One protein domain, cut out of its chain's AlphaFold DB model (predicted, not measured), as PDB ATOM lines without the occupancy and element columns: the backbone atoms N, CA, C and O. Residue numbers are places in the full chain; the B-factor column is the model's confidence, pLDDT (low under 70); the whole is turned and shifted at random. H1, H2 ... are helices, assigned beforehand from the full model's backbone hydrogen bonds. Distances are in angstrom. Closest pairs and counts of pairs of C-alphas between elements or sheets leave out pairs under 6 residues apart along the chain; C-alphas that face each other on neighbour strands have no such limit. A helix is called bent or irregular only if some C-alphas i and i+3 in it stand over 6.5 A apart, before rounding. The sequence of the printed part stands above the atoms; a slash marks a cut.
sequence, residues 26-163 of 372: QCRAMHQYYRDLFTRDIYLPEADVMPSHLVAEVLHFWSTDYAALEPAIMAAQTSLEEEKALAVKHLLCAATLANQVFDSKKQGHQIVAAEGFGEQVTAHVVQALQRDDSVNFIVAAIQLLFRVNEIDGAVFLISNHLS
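This is residues 26 to 163 of the 372 residues of an uncharacterized protein of Cronobacter dublinensis 1210 (UniProt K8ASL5). Three helices, H6, H8 and H9, stand side by side in an up-and-down bundle, with the long H6 and H9 nearest the middle of the domain. H5 folds back on H6 on the side away from H8 and H9, H4 crosses part of H6 steeply, and H2 and H10 pack on H9, while the short H1 lies far out and touches no helix. The printed part has 138 residues with ten named helices, H1 to H10 in chain order, and no named strand; its class is all helix. It is compact, with a radius of gyration of the C-alphas of 14.2 A and spans of 42 by 35 by 24 A.

H1, residues 26 to 29, is close to but not clearly touching H10, residues 151 to 160; their closest C-alphas, Arg 28 and Ile 151, are 7.2 A apart. H2, residues 32 to 39, touches residues 143 to 147 alone of H9, residues 135 to 147, at a shallow tilt of 5 degrees, opposite ways; the closest C-alphas, Thr 39 and Gln 143, are 5.0 A apart. H2 only just touches H7, residues 103 to 106, with 3 pairs of C-alphas within 8 A, the closest being Tyr 33 and Asp 103 at 5.5 A. H3, residues 45 to 49, is only just irregular, with C-alphas 46 and 49 6.51 A apart; it is close to but not clearly touching H6, residues 82 to 101, the closest C-alphas being Ala 47 and Val 88 at 6.2 A. H4, residues 52 to 59, touches residues 92 to 99 alone of H6 at a steep tilt of 48 degrees, the same way, closest at C-alphas Val 58 and Thr 96, 5.6 A. H5, residues 66 to 75, forms a hairpin with H6 at 10 degrees, closest at C-alphas Glu 70 and Cys 93, 5.9 A. H8, residues 117 to 129, touches H6 at 21 degrees, opposite ways, closest at C-alphas Ala 87 and Ala 128, 3.9 A. H8 and H9 form a hairpin at 5 degrees, closest at C-alphas Val 125 and Ala 141, 5.8 A, and H9 and H10 another at 22 degrees, closest at Ile 142 and Ala 154, 4.7 A. Every O i to N i+4 pair is within hydrogen-bond range in H4, H8, H9 and H10, against 3 of 4 in H2, 4 of 6 in H5, 14 of 16 in H6 and 0 of 1 in H3, where 1 of 2 O i to N i+3 pairs is; H1 and H7 are too short for an i+4 pair.

H1 begins at C-alpha 26, (41.033, -12.892, -41.225). H6 is 30.1 A long from C-alpha 82 at (23.662, 22.029, -51.840), H8 19.0 A and H9 18.2 A. H10 ends at C-alpha 160, (24.816, -3.409, -53.923).

The C-alphas farthest apart, Gln 26 and Ser 79, are 43.4 A from each other. The printed part has no cut and no long link; 10 residues link H7 to H8. Mean pLDDT of the printed part is 94.2, and no printed residue is under 70.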
ATOM      1  N   GLN A  26      39.640 -12.879 -40.764       90.88
ATOM      2  CA  GLN A  26      41.033 -12.892 -41.225       90.88
ATOM      3  C   GLN A  26      41.419 -11.541 -41.827       90.88
ATOM      4  O   GLN A  26      42.484 -10.996 -41.532       90.88
ATOM      5  N   CYS A  27      40.511 -10.954 -42.602       91.62
ATOM      6  CA  CYS A  27      40.623  -9.620 -43.159       91.62
ATOM      7  C   CYS A  27      40.734  -8.572 -42.041       91.62
ATOM      8  O   CYS A  27      41.626  -7.720 -42.059       91.62
ATOM      9  N   ARG A  28      39.904  -8.695 -40.997       91.81
ATOM     10  CA  ARG A  28      39.938  -7.804 -39.826       91.81
ATOM     11  C   ARG A  28      41.232  -7.911 -39.023       91.81
ATOM     12  O   ARG A  28      41.664  -6.914 -38.442       91.81
ATOM     13  N   ALA A  29      41.854  -9.089 -39.000       90.31
ATOM     14  CA  ALA A  29      43.129  -9.330 -38.330       90.31
ATOM     15  C   ALA A  29      44.346  -8.811 -39.117       90.31
ATOM     16  O   ALA A  29      45.442  -8.738 -38.556       90.31
ATOM     17  N   MET A  30      44.180  -8.432 -40.392       90.75
ATOM     18  CA  MET A  30      45.289  -7.940 -41.205       90.75
ATOM     19  C   MET A  30      45.946  -6.695 -40.620       90.75
ATOM     20  O   MET A  30      45.290  -5.798 -40.067       90.75
ATOM     21  N   HIS A  31      47.256  -6.617 -40.847       92.56
ATOM     22  CA  HIS A  31      48.025  -5.414 -40.586       92.56
ATOM     23  C   HIS A  31      47.480  -4.231 -41.391       92.56
ATOM     24  O   HIS A  31      47.143  -4.384 -42.568       92.56
ATOM     25  N   GLN A  32      47.437  -3.049 -40.779       94.12
ATOM     26  CA  GLN A  32      46.916  -1.838 -41.413       94.12
ATOM     27  C   GLN A  32      47.621  -1.493 -42.730       94.12
ATOM     28  O   GLN A  32      46.962  -1.081 -43.679       94.12
ATOM     29  N   TYR A  33      48.925  -1.759 -42.813       93.25
ATOM     30  CA  TYR A  33      49.727  -1.620 -44.032       93.25
ATOM     31  C   TYR A  33      49.023  -2.130 -45.306       93.25
ATOM     32  O   TYR A  33      49.033  -1.452 -46.329       93.25
ATOM     33  N   TYR A  34      48.370  -3.298 -45.252       93.19
ATOM     34  CA  TYR A  34      47.707  -3.875 -46.427       93.19
ATOM     35  C   TYR A  34      46.448  -3.108 -46.843       93.19
ATOM     36  O   TYR A  34      46.156  -3.005 -48.033       93.19
ATOM     37  N   ARG A  35      45.714  -2.539 -45.881       94.44
ATOM     38  CA  ARG A  35      44.565  -1.668 -46.167       94.44
ATOM     39  C   ARG A  35      45.016  -0.333 -46.740       94.44
ATOM     40  O   ARG A  35      44.372   0.204 -47.640       94.44
ATOM     41  N   ASP A  36      46.133   0.193 -46.253       94.69
ATOM     42  CA  ASP A  36      46.666   1.476 -46.703       94.69
ATOM     43  C   ASP A  36      47.051   1.445 -48.184       94.69
ATOM     44  O   ASP A  36      46.765   2.405 -48.893       94.69
ATOM     45  N   LEU A  37      47.606   0.333 -48.680       92.44
ATOM     46  CA  LEU A  37      48.004   0.196 -50.089       92.44
ATOM     47  C   LEU A  37      46.867   0.483 -51.077       92.44
ATOM     48  O   LEU A  37      47.114   1.087 -52.112       92.44
ATOM     49  N   PHE A  38      45.630   0.110 -50.743       94.12
ATOM     50  CA  PHE A  38      44.474   0.283 -51.635       94.12
ATOM     51  C   PHE A  38      43.568   1.451 -51.261       94.12
ATOM     52  O   PHE A  38      42.539   1.682 -51.900       94.12
ATOM     53  N   THR A  39      43.918   2.182 -50.207       95.56
ATOM     54  CA  THR A  39      43.087   3.277 -49.709       95.56
ATOM     55  C   THR A  39      43.833   4.590 -49.625       95.56
ATOM     56  O   THR A  39      43.163   5.603 -49.512       95.56
ATOM     57  N   ARG A  40      45.169   4.619 -49.683       93.00
ATOM     58  CA  ARG A  40      45.983   5.836 -49.530       93.00
ATOM     59  C   ARG A  40      45.568   6.955 -50.478       93.00
ATOM     60  O   ARG A  40      45.389   8.086 -50.025       93.00
ATOM     61  N   ASP A  41      45.371   6.607 -51.742       92.88
ATOM     62  CA  ASP A  41      44.958   7.533 -52.784       92.88
ATOM     63  C   ASP A  41      43.450   7.398 -53.014       92.88
ATOM     64  O   ASP A  41      42.942   6.339 -53.395       92.88
ATOM     65  N   ILE A  42      42.726   8.482 -52.736       95.50
ATOM     66  CA  ILE A  42      41.283   8.587 -52.961       95.50
ATOM     67  C   ILE A  42      41.069   9.580 -54.095       95.50
ATOM     68  O   ILE A  42      41.367  10.768 -53.960       95.50
ATOM     69  N   TYR A  43      40.529   9.088 -55.207       94.06
ATOM     70  CA  TYR A  43      40.129   9.926 -56.328       94.06
ATOM     71  C   TYR A  43      38.714  10.465 -56.095       94.06
ATOM     72  O   TYR A  43      37.738   9.717 -56.153       94.06
ATOM     73  N   LEU A  44      38.614  11.766 -55.814       95.88
ATOM     74  CA  LEU A  44      37.355  12.465 -55.555       95.88
ATOM     75  C   LEU A  44      37.338  13.805 -56.315       95.88
ATOM     76  O   LEU A  44      37.554  14.850 -55.706       95.88
ATOM     77  N   PRO A  45      37.124  13.797 -57.642       95.12
ATOM     78  CA  PRO A  45      37.213  15.004 -58.472       95.12
ATOM     79  C   PRO A  45      36.172  16.064 -58.093       95.12
ATOM     80  O   PRO A  45      36.386  17.259 -58.272       95.12
ATOM     81  N   GLU A  46      35.044  15.665 -57.505       95.06
ATOM     82  CA  GLU A  46      34.053  16.602 -56.978       95.06
ATOM     83  C   GLU A  46      34.605  17.474 -55.839       95.06
ATOM     84  O   GLU A  46      34.028  18.520 -55.550       95.06
ATOM     85  N   ALA A  47      35.716  17.084 -55.204       94.50
ATOM     86  CA  ALA A  47      36.389  17.903 -54.204       94.50
ATOM     87  C   ALA A  47      37.180  19.073 -54.811       94.50
ATOM     88  O   ALA A  47      37.499  20.000 -54.075       94.50
ATOM     89  N   ASP A  48      37.439  19.112 -56.123       92.31
ATOM     90  CA  ASP A  48      38.246  20.171 -56.760       92.31
ATOM     91  C   ASP A  48      37.619  21.574 -56.649       92.31
ATOM     92  O   ASP A  48      38.299  22.592 -56.766       92.31
ATOM     93  N   VAL A  49      36.309  21.637 -56.400       92.25
ATOM     94  CA  VAL A  49      35.558  22.882 -56.155       92.25
ATOM     95  C   VAL A  49      35.622  23.363 -54.700       92.25
ATOM     96  O   VAL A  49      35.135  24.453 -54.393       92.25
ATOM     97  N   MET A  50      36.184  22.558 -53.795       95.38
ATOM     98  CA  MET A  50      36.450  22.940 -52.409       95.38
ATOM     99  C   MET A  50      37.728  23.792 -52.335       95.38
ATOM    100  O   MET A  50      38.577  23.737 -53.227       95.38
ATOM    101  N   PRO A  51      37.937  24.566 -51.253       96.06
ATOM    102  CA  PRO A  51      39.203  25.258 -51.034       96.06
ATOM    103  C   PRO A  51      40.393  24.287 -51.087       96.06
ATOM    104  O   PRO A  51      40.489  23.367 -50.276       96.06
ATOM    105  N   SER A  52      41.324  24.523 -52.015       94.38
ATOM    106  CA  SER A  52      42.419  23.595 -52.342       94.38
ATOM    107  C   SER A  52      43.286  23.201 -51.146       94.38
ATOM    108  O   SER A  52      43.718  22.057 -51.051       94.38
ATOM    109  N   HIS A  53      43.507  24.123 -50.205       95.56
ATOM    110  CA  HIS A  53      44.252  23.833 -48.982       95.56
ATOM    111  C   HIS A  53      43.558  22.774 -48.111       95.56
ATOM    112  O   HIS A  53      44.241  21.910 -47.578       95.56
ATOM    113  N   LEU A  54      42.221  22.774 -48.010       96.69
ATOM    114  CA  LEU A  54      41.489  21.758 -47.243       96.69
ATOM    115  C   LEU A  54      41.578  20.393 -47.923       96.69
ATOM    116  O   LEU A  54      41.849  19.393 -47.267       96.69
ATOM    117  N   VAL A  55      41.399  20.354 -49.246       96.44
ATOM    118  CA  VAL A  55      41.506  19.110 -50.021       96.44
ATOM    119  C   VAL A  55      42.908  18.519 -49.890       96.44
ATOM    120  O   VAL A  55      43.048  17.330 -49.611       96.44
ATOM    121  N   ALA A  56      43.945  19.352 -50.016       95.88
ATOM    122  CA  ALA A  56      45.330  18.919 -49.894       95.88
ATOM    123  C   ALA A  56      45.666  18.407 -48.486       95.88
ATOM    124  O   ALA A  56      46.270  17.341 -48.362       95.88
ATOM    125  N   GLU A  57      45.242  19.110 -47.433       96.75
ATOM    126  CA  GLU A  57      45.431  18.663 -46.047       96.75
ATOM    127  C   GLU A  57      44.823  17.277 -45.806       96.75
ATOM    128  O   GLU A  57      45.451  16.416 -45.186       96.75
ATOM    129  N   VAL A  58      43.628  17.021 -46.341       96.69
ATOM    130  CA  VAL A  58      42.903  15.767 -46.107       96.69
ATOM    131  C   VAL A  58      43.398  14.627 -47.000       96.69
ATOM    132  O   VAL A  58      43.705  13.547 -46.489       96.69
ATOM    133  N   LEU A  59      43.470  14.838 -48.317       96.19
ATOM    134  CA  LEU A  59      43.696  13.768 -49.298       96.19
ATOM    135  C   LEU A  59      45.174  13.557 -49.656       96.19
ATOM    136  O   LEU A  59      45.531  12.459 -50.074       96.19
ATOM    137  N   HIS A  60      46.040  14.561 -49.468       93.69
ATOM    138  CA  HIS A  60      47.459  14.475 -49.845       93.69
ATOM    139  C   HIS A  60      48.412  14.468 -48.645       93.69
ATOM    140  O   HIS A  60      49.357  13.680 -48.617       93.69
ATOM    141  N   PHE A  61      48.174  15.311 -47.636       94.62
ATOM    142  CA  PHE A  61      48.994  15.348 -46.415       94.62
ATOM    143  C   PHE A  61      48.487  14.409 -45.312       94.62
ATOM    144  O   PHE A  61      49.172  14.197 -44.304       94.62
ATOM    145  N   TRP A  62      47.311  13.809 -45.521       95.56
ATOM    146  CA  TRP A  62      46.652  12.898 -44.589       95.56
ATOM    147  C   TRP A  62      46.616  13.459 -43.166       95.56
ATOM    148  O   TRP A  62      47.058  12.814 -42.204       95.56
ATOM    149  N   SER A  63      46.165  14.706 -43.044       94.94
ATOM    150  CA  SER A  63      45.970  15.354 -41.756       94.94
ATOM    151  C   SER A  63      44.933  14.590 -40.936       94.94
ATOM    152  O   SER A  63      43.986  14.003 -41.467       94.94
ATOM    153  N   THR A  64      45.166  14.563 -39.629       93.94
ATOM    154  CA  THR A  64      44.350  13.851 -38.640       93.94
ATOM    155  C   THR A  64      43.665  14.810 -37.670       93.94
ATOM    156  O   THR A  64      42.998  14.357 -36.740       93.94
ATOM    157  N   ASP A  65      43.861  16.123 -37.844       95.00
ATOM    158  CA  ASP A  65      43.307  17.161 -36.972       95.00
ATOM    159  C   ASP A  65      41.837  17.427 -37.308       95.00
ATOM    160  O   ASP A  65      41.457  18.429 -37.915       95.00
ATOM    161  N   TYR A  66      41.000  16.467 -36.925       95.25
ATOM    162  CA  TYR A  66      39.569  16.523 -37.171       95.25
ATOM    163  C   TYR A  66      38.906  17.739 -36.511       95.25
ATOM    164  O   TYR A  66      38.025  18.351 -37.107       95.25
ATOM    165  N   ALA A  67      39.360  18.125 -35.315       95.31
ATOM    166  CA  ALA A  67      38.790  19.243 -34.568       95.31
ATOM    167  C   ALA A  67      38.990  20.588 -35.283       95.31
ATOM    168  O   ALA A  67      38.111  21.446 -35.219       95.31
ATOM    169  N   ALA A  68      40.123  20.772 -35.967       95.44
ATOM    170  CA  ALA A  68      40.366  21.965 -36.772       95.44
ATOM    171  C   ALA A  68      39.713  21.887 -38.162       95.44
ATOM    172  O   ALA A  68      39.191  22.888 -38.657       95.44
ATOM    173  N   LEU A  69      39.751  20.714 -38.801       96.88
ATOM    174  CA  LEU A  69      39.338  20.560 -40.195       96.88
ATOM    175  C   LEU A  69      37.824  20.460 -40.379       96.88
ATOM    176  O   LEU A  69      37.320  21.031 -41.340       96.88
ATOM    177  N   GLU A  70      37.088  19.786 -39.491       97.81
ATOM    178  CA  GLU A  70      35.636  19.612 -39.651       97.81
ATOM    179  C   GLU A  70      34.891  20.952 -39.763       97.81
ATOM    180  O   GLU A  70      34.189  21.138 -40.765       97.81
ATOM    181  N   PRO A  71      35.110  21.945 -38.875       97.62
ATOM    182  CA  PRO A  71      34.407  23.218 -38.983       97.62
ATOM    183  C   PRO A  71      34.771  23.968 -40.269       97.62
ATOM    184  O   PRO A  71      33.915  24.598 -40.892       97.62
ATOM    185  N   ALA A  72      36.037  23.880 -40.692       97.50
ATOM    186  CA  ALA A  72      36.524  24.522 -41.909       97.50
ATOM    187  C   ALA A  72      35.931  23.883 -43.175       97.50
ATOM    188  O   ALA A  72      35.503  24.597 -44.083       97.50
ATOM    189  N   ILE A  73      35.853  22.550 -43.220       97.88
ATOM    190  CA  ILE A  73      35.231  21.787 -44.309       97.88
ATOM    191  C   ILE A  73      33.736  22.108 -44.380       97.88
ATOM    192  O   ILE A  73      33.229  22.446 -45.452       97.88
ATOM    193  N   MET A  74      33.027  22.068 -43.249       97.56
ATOM    194  CA  MET A  74      31.585  22.316 -43.209       97.56
ATOM    195  C   MET A  74      31.220  23.746 -43.616       97.56
ATOM    196  O   MET A  74      30.254  23.946 -44.358       97.56
ATOM    197  N   ALA A  75      32.016  24.737 -43.206       96.88
ATOM    198  CA  ALA A  75      31.800  26.143 -43.545       96.88
ATOM    199  C   ALA A  75      32.257  26.524 -44.966       96.88
ATOM    200  O   ALA A  75      31.927  27.616 -45.437       96.88
ATOM    201  N   ALA A  76      33.005  25.660 -45.662       95.81
ATOM    202  CA  ALA A  76      33.546  25.971 -46.978       95.81
ATOM    203  C   ALA A  76      32.440  26.278 -48.001       95.81
ATOM    204  O   ALA A  76      31.439  25.562 -48.108       95.81
ATOM    205  N   GLN A  77      32.637  27.340 -48.778       93.25
ATOM    206  CA  GLN A  77      31.765  27.681 -49.898       93.25
ATOM    207  C   GLN A  77      32.192  26.906 -51.144       93.25
ATOM    208  O   GLN A  77      33.384  26.710 -51.376       93.25
ATOM    209  N   THR A  78      31.215  26.471 -51.938       92.06
ATOM    210  CA  THR A  78      31.439  25.686 -53.157       92.06
ATOM    211  C   THR A  78      30.481  26.153 -54.244       92.06
ATOM    212  O   THR A  78      29.441  26.735 -53.939       92.06
ATOM    213  N   SER A  79      30.806  25.866 -55.502       92.00
ATOM    214  CA  SER A  79      29.912  26.091 -56.642       92.00
ATOM    215  C   SER A  79      28.951  24.925 -56.918       92.00
ATOM    216  O   SER A  79      28.186  24.998 -57.878       92.00
ATOM    217  N   LEU A  80      28.998  23.849 -56.125       92.06
ATOM    218  CA  LEU A  80      28.120  22.688 -56.278       92.06
ATOM    219  C   LEU A  80      26.713  22.971 -55.743       92.06
ATOM    220  O   LEU A  80      26.512  23.833 -54.887       92.06
ATOM    221  N   GLU A  81      25.750  22.179 -56.213       94.75
ATOM    222  CA  GLU A  81      24.421  22.096 -55.604       94.75
ATOM    223  C   GLU A  81      24.521  21.661 -54.136       94.75
ATOM    224  O   GLU A  81      25.416  20.903 -53.763       94.75
ATOM    225  N   GLU A  82      23.591  22.134 -53.304       94.00
ATOM    226  CA  GLU A  82      23.662  22.029 -51.840       94.00
ATOM    227  C   GLU A  82      23.870  20.592 -51.339       94.00
ATOM    228  O   GLU A  82      24.795  20.338 -50.567       94.00
ATOM    229  N   GLU A  83      23.080  19.636 -51.833       96.19
ATOM    230  CA  GLU A  83      23.183  18.231 -51.421       96.19
ATOM    231  C   GLU A  83      24.520  17.604 -51.830       96.19
ATOM    232  O   GLU A  83      25.176  16.928 -51.031       96.19
ATOM    233  N   LYS A  84      24.989  17.895 -53.048       96.25
ATOM    234  CA  LYS A  84      26.275  17.394 -53.537       96.25
ATOM    235  C   LYS A  84      27.450  18.025 -52.789       96.25
ATOM    236  O   LYS A  84      28.411  17.333 -52.457       96.25
ATOM    237  N   ALA A  85      27.365  19.315 -52.468       96.38
ATOM    238  CA  ALA A  85      28.352  20.005 -51.645       96.38
ATOM    239  C   ALA A  85      28.445  19.380 -50.243       96.38
ATOM    240  O   ALA A  85      29.544  19.131 -49.746       96.38
ATOM    241  N   LEU A  86      27.301  19.090 -49.611       97.44
ATOM    242  CA  LEU A  86      27.251  18.417 -48.311       97.44
ATOM    243  C   LEU A  86      27.823  16.998 -48.372       97.44
ATOM    244  O   LEU A  86      28.540  16.590 -47.459       97.44
ATOM    245  N   ALA A  87      27.569  16.263 -49.453       98.12
ATOM    246  CA  ALA A  87      28.130  14.932 -49.643       98.12
ATOM    247  C   ALA A  87      29.666  14.944 -49.731       98.12
ATOM    248  O   ALA A  87      30.323  14.190 -49.008       98.12
ATOM    249  N   VAL A  88      30.251  15.854 -50.523       97.88
ATOM    250  CA  VAL A  88      31.715  16.037 -50.596       97.88
ATOM    251  C   VAL A  88      32.291  16.386 -49.223       97.88
ATOM    252  O   VAL A  88      33.280  15.791 -48.795       97.88
ATOM    253  N   LYS A  89      31.656  17.315 -48.500       98.44
ATOM    254  CA  LYS A  89      32.082  17.719 -47.152       98.44
ATOM    255  C   LYS A  89      32.098  16.540 -46.186       98.44
ATOM    256  O   LYS A  89      33.090  16.334 -45.492       98.44
ATOM    257  N   HIS A  90      31.046  15.725 -46.180       98.56
ATOM    258  CA  HIS A  90      30.993  14.532 -45.344       98.56
ATOM    259  C   HIS A  90      32.069  13.501 -45.710       98.56
ATOM    260  O   HIS A  90      32.687  12.950 -44.801       98.56
ATOM    261  N   LEU A  91      32.366  13.284 -46.996       98.44
ATOM    262  CA  LEU A  91      33.473  12.407 -47.400       98.44
ATOM    263  C   LEU A  91      34.840  12.942 -46.954       98.44
ATOM    264  O   LEU A  91      35.672  12.161 -46.495       98.44
ATOM    265  N   LEU A  92      35.074  14.257 -47.011       98.31
ATOM    266  CA  LEU A  92      36.310  14.866 -46.503       98.31
ATOM    267  C   LEU A  92      36.424  14.757 -44.972       98.31
ATOM    268  O   LEU A  92      37.507  14.467 -44.454       98.31
ATOM    269  N   CYS A  93      35.320  14.911 -44.237       98.38
ATOM    270  CA  CYS A  93      35.286  14.659 -42.793       98.38
ATOM    271  C   CYS A  93      35.593  13.186 -42.471       98.38
ATOM    272  O   CYS A  93      36.449  12.905 -41.630       98.38
ATOM    273  N   ALA A  94      34.968  12.245 -43.188       98.38
ATOM    274  CA  ALA A  94      35.240  10.815 -43.053       98.38
ATOM    275  C   ALA A  94      36.711  10.482 -43.351       98.38
ATOM    276  O   ALA A  94      37.336   9.743 -42.593       98.38
ATOM    277  N   ALA A  95      37.284  11.065 -44.407       98.12
ATOM    278  CA  ALA A  95      38.693  10.905 -44.755       98.12
ATOM    279  C   ALA A  95      39.624  11.434 -43.663       98.12
ATOM    280  O   ALA A  95      40.558  10.737 -43.271       98.12
ATOM    281  N   THR A  96      39.333  12.610 -43.106       97.50
ATOM    282  CA  THR A  96      40.118  13.200 -42.010       97.50
ATOM    283  C   THR A  96      40.148  12.293 -40.779       97.50
ATOM    284  O   THR A  96      41.210  12.076 -40.190       97.50
ATOM    285  N   LEU A  97      39.002  11.712 -40.406       96.31
ATOM    286  CA  LEU A  97      38.937  10.710 -39.339       96.31
ATOM    287  C   LEU A  97      39.741   9.466 -39.721       96.31
ATOM    288  O   LEU A  97      40.656   9.081 -38.996       96.31
ATOM    289  N   ALA A  98      39.462   8.879 -40.885       96.62
ATOM    290  CA  ALA A  98      40.096   7.653 -41.363       96.62
ATOM    291  C   ALA A  98      41.621   7.776 -41.534       96.62
ATOM    292  O   ALA A  98      42.333   6.778 -41.464       96.62
ATOM    293  N   ASN A  99      42.169   8.978 -41.717       96.06
ATOM    294  CA  ASN A  99      43.617   9.193 -41.762       96.06
ATOM    295  C   ASN A  99      44.317   8.851 -40.430       96.06
ATOM    296  O   ASN A  99      45.522   8.592 -40.419       96.06
ATOM    297  N   GLN A 100      43.592   8.818 -39.304       93.25
ATOM    298  CA  GLN A 100      44.151   8.497 -37.981       93.25
ATOM    299  C   GLN A 100      44.665   7.061 -37.868       93.25
ATOM    300  O   GLN A 100      45.537   6.792 -37.031       93.25
ATOM    301  N   VAL A 101      44.118   6.147 -38.676       93.25
ATOM    302  CA  VAL A 101      44.502   4.736 -38.627       93.25
ATOM    303  C   VAL A 101      45.698   4.414 -39.502       93.25
ATOM    304  O   VAL A 101      46.265   3.363 -39.277       93.25
ATOM    305  N   PHE A 102      46.123   5.291 -40.421       94.44
ATOM    306  CA  PHE A 102      47.251   5.011 -41.316       94.44
ATOM    307  C   PHE A 102      48.474   4.464 -40.571       94.44
ATOM    308  O   PHE A 102      48.939   5.038 -39.581       94.44
ATOM    309  N   ASP A 103      49.057   3.402 -41.119       91.56
ATOM    310  CA  ASP A 103      50.203   2.685 -40.570       91.56
ATOM    311  C   ASP A 103      51.416   3.605 -40.362       91.56
ATOM    312  O   ASP A 103      52.084   3.584 -39.324       91.56
ATOM    313  N   SER A 104      51.630   4.521 -41.312       90.38
ATOM    314  CA  SER A 104      52.679   5.545 -41.240       90.38
ATOM    315  C   SER A 104      52.560   6.453 -40.010       90.38
ATOM    316  O   SER A 104      53.574   6.898 -39.473       90.38
ATOM    317  N   LYS A 105      51.340   6.692 -39.504       88.12
ATOM    318  CA  LYS A 105      51.095   7.489 -38.290       88.12
ATOM    319  C   LYS A 105      51.390   6.698 -37.015       88.12
ATOM    320  O   LYS A 105      51.567   7.300 -35.959       88.12
ATOM    321  N   LYS A 106      51.439   5.364 -37.100       86.25
ATOM    322  CA  LYS A 106      51.732   4.453 -35.981       86.25
ATOM    323  C   LYS A 106      53.132   3.837 -36.056       86.25
ATOM    324  O   LYS A 106      53.472   2.995 -35.228       86.25
ATOM    325  N   GLN A 107      53.960   4.285 -37.004       85.00
ATOM    326  CA  GLN A 107      55.326   3.791 -37.216       85.00
ATOM    327  C   GLN A 107      55.379   2.271 -37.468       85.00
ATOM    328  O   GLN A 107      56.303   1.606 -37.006       85.00
ATOM    329  N   GLY A 108      54.383   1.716 -38.166       82.38
ATOM    330  CA  GLY A 108      54.334   0.282 -38.470       82.38
ATOM    331  C   GLY A 108      53.830  -0.605 -37.330       82.38
ATOM    332  O   GLY A 108      53.913  -1.825 -37.433       82.38
ATOM    333  N   HIS A 109      53.352  -0.029 -36.221       79.44
ATOM    334  CA  HIS A 109      52.745  -0.804 -35.144       79.44
ATOM    335  C   HIS A 109      51.253  -1.009 -35.400       79.44
ATOM    336  O   HIS A 109      50.501  -0.043 -35.555       79.44
ATOM    337  N   GLN A 110      50.802  -2.262 -35.319       81.94
ATOM    338  CA  GLN A 110      49.381  -2.585 -35.315       81.94
ATOM    339  C   GLN A 110      48.736  -2.089 -34.015       81.94
ATOM    340  O   GLN A 110      48.930  -2.670 -32.946       81.94
ATOM    341  N   ILE A 111      47.946  -1.021 -34.111       79.38
ATOM    342  CA  ILE A 111      47.207  -0.450 -32.983       79.38
ATOM    343  C   ILE A 111      45.716  -0.622 -33.242       79.38
ATOM    344  O   ILE A 111      45.210  -0.251 -34.299       79.38
ATOM    345  N   VAL A 112      45.009  -1.177 -32.259       76.81
ATOM    346  CA  VAL A 112      43.549  -1.278 -32.297       76.81
ATOM    347  C   VAL A 112      42.967   0.131 -32.195       76.81
ATOM    348  O   VAL A 112      43.332   0.891 -31.295       76.81
ATOM    349  N   ALA A 113      42.090   0.491 -33.133       78.56
ATOM    350  CA  ALA A 113      41.386   1.767 -33.091       78.56
ATOM    351  C   ALA A 113      40.532   1.874 -31.818       78.56
ATOM    352  O   ALA A 113      40.097   0.865 -31.261       78.56
ATOM    353  N   ALA A 114      40.291   3.101 -31.356       81.50
ATOM    354  CA  ALA A 114      39.400   3.327 -30.226       81.50
ATOM    355  C   ALA A 114      37.987   2.802 -30.533       81.50
ATOM    356  O   ALA A 114      37.525   2.857 -31.675       81.50
ATOM    357  N   GLU A 115      37.297   2.310 -29.506       79.12
ATOM    358  CA  GLU A 115      35.903   1.880 -29.618       79.12
ATOM    359  C   GLU A 115      35.029   3.028 -30.160       79.12
ATOM    360  O   GLU A 115      35.217   4.190 -29.794       79.12
ATOM    361  N   GLY A 116      34.121   2.723 -31.092       81.06
ATOM    362  CA  GLY A 116      33.257   3.716 -31.749       81.06
ATOM    363  C   GLY A 116      33.929   4.570 -32.836       81.06
ATOM    364  O   GLY A 116      33.269   5.401 -33.458       81.06
ATOM    365  N   PHE A 117      35.225   4.387 -33.120       88.50
ATOM    366  CA  PHE A 117      35.906   5.130 -34.189       88.50
ATOM    367  C   PHE A 117      35.337   4.815 -35.586       88.50
ATOM    368  O   PHE A 117      35.044   5.731 -36.357       88.50
ATOM    369  N   GLY A 118      35.137   3.529 -35.897       90.12
ATOM    370  CA  GLY A 118      34.558   3.091 -37.174       90.12
ATOM    371  C   GLY A 118      33.128   3.598 -37.386       90.12
ATOM    372  O   GLY A 118      32.752   3.963 -38.501       90.12
ATOM    373  N   GLU A 119      32.358   3.738 -36.304       93.31
ATOM    374  CA  GLU A 119      30.984   4.250 -36.339       93.31
ATOM    375  C   GLU A 119      30.925   5.721 -36.773       93.31
ATOM    376  O   GLU A 119      30.061   6.092 -37.566       93.31
ATOM    377  N   GLN A 120      31.872   6.559 -36.327       94.94
ATOM    378  CA  GLN A 120      31.931   7.975 -36.719       94.94
ATOM    379  C   GLN A 120      32.233   8.144 -38.212       94.94
ATOM    380  O   GLN A 120      31.595   8.943 -38.902       94.94
ATOM    381  N   VAL A 121      33.178   7.356 -38.732       97.31
ATOM    382  CA  VAL A 121      33.518   7.345 -40.164       97.31
ATOM    383  C   VAL A 121      32.317   6.858 -40.975       97.31
ATOM    384  O   VAL A 121      31.932   7.494 -41.957       97.31
ATOM    385  N   THR A 122      31.672   5.782 -40.519       97.56
ATOM    386  CA  THR A 122      30.473   5.221 -41.151       97.56
ATOM    387  C   THR A 122      29.323   6.224 -41.179       97.56
ATOM    388  O   THR A 122      28.661   6.358 -42.206       97.56
ATOM    389  N   ALA A 123      29.104   6.984 -40.104       97.62
ATOM    390  CA  ALA A 123      28.053   7.995 -40.047       97.62
ATOM    391  C   ALA A 123      28.231   9.068 -41.133       97.62
ATOM    392  O   ALA A 123      27.272   9.395 -41.835       97.62
ATOM    393  N   HIS A 124      29.453   9.568 -41.332       98.31
ATOM    394  CA  HIS A 124      29.740  10.510 -42.414       98.31
ATOM    395  C   HIS A 124      29.569   9.896 -43.800       98.31
ATOM    396  O   HIS A 124      28.976  10.528 -44.673       98.31
ATOM    397  N   VAL A 125      30.027   8.658 -43.999       98.31
ATOM    398  CA  VAL A 125      29.823   7.935 -45.261       98.31
ATOM    399  C   VAL A 125      28.332   7.799 -45.580       98.31
ATOM    400  O   VAL A 125      27.915   8.107 -46.693       98.31
ATOM    401  N   VAL A 126      27.507   7.416 -44.600       98.00
ATOM    402  CA  VAL A 126      26.050   7.316 -44.772       98.00
ATOM    403  C   VAL A 126      25.447   8.675 -45.119       98.00
ATOM    404  O   VAL A 126      24.652   8.762 -46.051       98.00
ATOM    405  N   GLN A 127      25.844   9.744 -44.420       98.19
ATOM    406  CA  GLN A 127      25.369  11.092 -44.735       98.19
ATOM    407  C   GLN A 127      25.751  11.526 -46.157       98.19
ATOM    408  O   GLN A 127      24.947  12.178 -46.820       98.19
ATOM    409  N   ALA A 128      26.935  11.163 -46.652       98.06
ATOM    410  CA  ALA A 128      27.326  11.475 -48.021       98.06
ATOM    411  C   ALA A 128      26.486  10.708 -49.053       98.06
ATOM    412  O   ALA A 128      25.893  11.317 -49.942       98.06
ATOM    413  N   LEU A 129      26.377   9.386 -48.899       97.62
ATOM    414  CA  LEU A 129      25.712   8.519 -49.879       97.62
ATOM    415  C   LEU A 129      24.184   8.667 -49.905       97.62
ATOM    416  O   LEU A 129      23.556   8.327 -50.901       97.62
ATOM    417  N   GLN A 130      23.569   9.196 -48.841       97.00
ATOM    418  CA  GLN A 130      22.148   9.571 -48.850       97.00
ATOM    419  C   GLN A 130      21.839  10.755 -49.777       97.00
ATOM    420  O   GLN A 130      20.679  10.953 -50.135       97.00
ATOM    421  N   ARG A 131      22.854  11.547 -50.129       96.31
ATOM    422  CA  ARG A 131      22.708  12.806 -50.869       96.31
ATOM    423  C   ARG A 131      23.146  12.682 -52.320       96.31
ATOM    424  O   ARG A 131      22.498  13.234 -53.201       96.31
ATOM    425  N   ASP A 132      24.228  11.954 -52.565       94.75
ATOM    426  CA  ASP A 132      24.739  11.671 -53.903       94.75
ATOM    427  C   ASP A 132      25.408  10.290 -53.890       94.75
ATOM    428  O   ASP A 132      26.287  10.008 -53.072       94.75
ATOM    429  N   ASP A 133      24.962   9.412 -54.786       92.62
ATOM    430  CA  ASP A 133      25.448   8.042 -54.923       92.62
ATOM    431  C   ASP A 133      26.293   7.867 -56.196       92.62
ATOM    432  O   ASP A 133      26.346   6.784 -56.782       92.62
ATOM    433  N   SER A 134      26.943   8.927 -56.683       94.56
ATOM    434  CA  SER A 134      27.845   8.854 -57.832       94.56
ATOM    435  C   SER A 134      28.954   7.818 -57.618       94.56
ATOM    436  O   SER A 134      29.331   7.469 -56.499       94.56
ATOM    437  N   VAL A 135      29.485   7.285 -58.725       96.00
ATOM    438  CA  VAL A 135      30.475   6.196 -58.664       96.00
ATOM    439  C   VAL A 135      31.707   6.615 -57.859       96.00
ATOM    440  O   VAL A 135      32.178   5.830 -57.042       96.00
ATOM    441  N   ASN A 136      32.173   7.856 -58.019       96.62
ATOM    442  CA  ASN A 136      33.310   8.385 -57.263       96.62
ATOM    443  C   ASN A 136      33.044   8.367 -55.750       96.62
ATOM    444  O   ASN A 136      33.917   7.978 -54.977       96.62
ATOM    445  N   PHE A 137      31.825   8.709 -55.323       97.50
ATOM    446  CA  PHE A 137      31.472   8.761 -53.902       97.50
ATOM    447  C   PHE A 137      31.376   7.366 -53.308       97.50
ATOM    448  O   PHE A 137      31.890   7.129 -52.217       97.50
ATOM    449  N   ILE A 138      30.786   6.424 -54.048       98.06
ATOM    450  CA  ILE A 138      30.718   5.023 -53.632       98.06
ATOM    451  C   ILE A 138      32.131   4.431 -53.515       98.06
ATOM    452  O   ILE A 138      32.433   3.772 -52.522       98.06
ATOM    453  N   VAL A 139      33.014   4.680 -54.490       98.06
ATOM    454  CA  VAL A 139      34.405   4.191 -54.454       98.06
ATOM    455  C   VAL A 139      35.161   4.780 -53.261       98.06
ATOM    456  O   VAL A 139      35.754   4.021 -52.492       98.06
ATOM    457  N   ALA A 140      35.079   6.098 -53.049       98.19
ATOM    458  CA  ALA A 140      35.702   6.757 -51.903       98.19
ATOM    459  C   ALA A 140      35.162   6.208 -50.571       98.19
ATOM    460  O   ALA A 140      35.938   5.887 -49.673       98.19
ATOM    461  N   ALA A 141      33.845   6.024 -50.454       98.44
ATOM    462  CA  ALA A 141      33.210   5.427 -49.284       98.44
ATOM    463  C   ALA A 141      33.721   4.006 -48.998       98.44
ATOM    464  O   ALA A 141      34.067   3.703 -47.857       98.44
ATOM    465  N   ILE A 142      33.830   3.150 -50.021       98.50
ATOM    466  CA  ILE A 142      34.380   1.792 -49.887       98.50
ATOM    467  C   ILE A 142      35.820   1.841 -49.378       98.50
ATOM    468  O   ILE A 142      36.147   1.135 -48.424       98.50
ATOM    469  N   GLN A 143      36.671   2.683 -49.972       98.44
ATOM    470  CA  GLN A 143      38.061   2.827 -49.537       98.44
ATOM    471  C   GLN A 143      38.148   3.311 -48.083       98.44
ATOM    472  O   GLN A 143      38.945   2.786 -47.309       98.44
ATOM    473  N   LEU A 144      37.310   4.272 -47.683       98.38
ATOM    474  CA  LEU A 144      37.288   4.805 -46.320       98.38
ATOM    475  C   LEU A 144      36.836   3.765 -45.294       98.38
ATOM    476  O   LEU A 144      37.528   3.577 -44.295       98.38
ATOM    477  N   LEU A 145      35.730   3.061 -45.554       98.00
ATOM    478  CA  LEU A 145      35.237   1.988 -44.683       98.00
ATOM    479  C   LEU A 145      36.258   0.854 -44.575       98.00
ATOM    480  O   LEU A 145      36.587   0.415 -43.472       98.00
ATOM    481  N   PHE A 146      36.830   0.434 -45.707       97.62
ATOM    482  CA  PHE A 146      37.864  -0.592 -45.720       97.62
ATOM    483  C   PHE A 146      39.075  -0.166 -44.891       97.62
ATOM    484  O   PHE A 146      39.520  -0.942 -44.049       97.62
ATOM    485  N   ARG A 147      39.558   1.077 -45.048       96.38
ATOM    486  CA  ARG A 147      40.716   1.613 -44.313       96.38
ATOM    487  C   ARG A 147      40.546   1.496 -42.802       96.38
ATOM    488  O   ARG A 147      41.498   1.112 -42.125       96.38
ATOM    489  N   VAL A 148      39.355   1.803 -42.288       95.19
ATOM    490  CA  VAL A 148      39.051   1.803 -40.846       95.19
ATOM    491  C   VAL A 148      38.581   0.451 -40.318       95.19
ATOM    492  O   VAL A 148      38.128   0.359 -39.181       95.19
ATOM    493  N   ASN A 149      38.756  -0.607 -41.114       94.19
ATOM    494  CA  ASN A 149      38.400  -1.979 -40.773       94.19
ATOM    495  C   ASN A 149      36.882  -2.239 -40.680       94.19
ATOM    496  O   ASN A 149      36.471  -3.233 -40.084       94.19
ATOM    497  N   GLU A 150      36.044  -1.399 -41.299       94.94
ATOM    498  CA  GLU A 150      34.597  -1.617 -41.453       94.94
ATOM    499  C   GLU A 150      34.309  -2.477 -42.695       94.94
ATOM    500  O   GLU A 150      33.706  -2.041 -43.680       94.94
ATOM    501  N   ILE A 151      34.800  -3.723 -42.654       95.31
ATOM    502  CA  ILE A 151      34.803  -4.644 -43.802       95.31
ATOM    503  C   ILE A 151      33.386  -4.963 -44.284       95.31
ATOM    504  O   ILE A 151      33.128  -4.911 -45.484       95.31
ATOM    505  N   ASP A 152      32.453  -5.224 -43.368       94.56
ATOM    506  CA  ASP A 152      31.056  -5.504 -43.710       94.56
ATOM    507  C   ASP A 152      30.410  -4.346 -44.478       94.56
ATOM    508  O   ASP A 152      29.742  -4.571 -45.486       94.56
ATOM    509  N   GLY A 153      30.665  -3.102 -44.060       95.19
ATOM    510  CA  GLY A 153      30.169  -1.911 -44.745       95.19
ATOM    511  C   GLY A 153      30.760  -1.760 -46.150       95.19
ATOM    512  O   GLY A 153      30.029  -1.499 -47.106       95.19
ATOM    513  N   ALA A 154      32.067  -1.991 -46.298       97.00
ATOM    514  CA  ALA A 154      32.727  -1.976 -47.602       97.00
ATOM    515  C   ALA A 154      32.150  -3.052 -48.543       97.00
ATOM    516  O   ALA A 154      31.751  -2.738 -49.665       97.00
ATOM    517  N   VAL A 155      32.031  -4.303 -48.084       96.00
ATOM    518  CA  VAL A 155      31.479  -5.416 -48.879       96.00
ATOM    519  C   VAL A 155      30.008  -5.186 -49.228       96.00
ATOM    520  O   VAL A 155      29.587  -5.494 -50.346       96.00
ATOM    521  N   PHE A 156      29.229  -4.608 -48.311       95.69
ATOM    522  CA  PHE A 156      27.835  -4.244 -48.556       95.69
ATOM    523  C   PHE A 156      27.706  -3.231 -49.701       95.69
ATOM    524  O   PHE A 156      26.902  -3.437 -50.612       95.69
ATOM    525  N   LEU A 157      28.519  -2.167 -49.704       97.06
ATOM    526  CA  LEU A 157      28.524  -1.188 -50.797       97.06
ATOM    527  C   LEU A 157      28.964  -1.821 -52.122       97.06
ATOM    528  O   LEU A 157      28.324  -1.600 -53.150       97.06
ATOM    529  N   ILE A 158      30.005  -2.659 -52.103       95.50
ATOM    530  CA  ILE A 158      30.469  -3.375 -53.301       95.50
ATOM    531  C   ILE A 158      29.343  -4.231 -53.888       95.50
ATOM    532  O   ILE A 158      29.053  -4.144 -55.081       95.50
ATOM    533  N   SER A 159      28.682  -5.027 -53.049       92.88
ATOM    534  CA  SER A 159      27.649  -5.973 -53.480       92.88
ATOM    535  C   SER A 159      26.424  -5.266 -54.065       92.88
ATOM    536  O   SER A 159      25.906  -5.688 -55.097       92.88
ATOM    537  N   ASN A 160      25.989  -4.156 -53.457       94.44
ATOM    538  CA  ASN A 160      24.816  -3.409 -53.923       94.44
ATOM    539  C   ASN A 160      25.068  -2.575 -55.187       94.44
ATOM    540  O   ASN A 160      24.117  -2.218 -55.882       94.44
ATOM    541  N   HIS A 161      26.329  -2.280 -55.512       94.44
ATOM    542  CA  HIS A 161      26.694  -1.434 -56.652       94.44
ATOM    543  C   HIS A 161      27.594  -2.143 -57.675       94.44
ATOM    544  O   HIS A 161      28.189  -1.487 -58.531       94.44
ATOM    545  N   LEU A 162      27.665  -3.479 -57.640       88.62
ATOM    546  CA  LEU A 162      28.613  -4.284 -58.419       88.62
ATOM    547  C   LEU A 162      28.625  -3.947 -59.919       88.62
ATOM    548  O   LEU A 162      29.692  -3.820 -60.517       88.62
ATOM    549  N   SER A 163      27.454  -3.743 -60.528       89.19
ATOM    550  CA  SER A 163      27.344  -3.413 -61.957       89.19
ATOM    551  C   SER A 163      28.048  -2.103 -62.328       89.19
ATOM    552  O   SER A 163      28.625  -2.007 -63.408       89.19
TER     553      SER A 163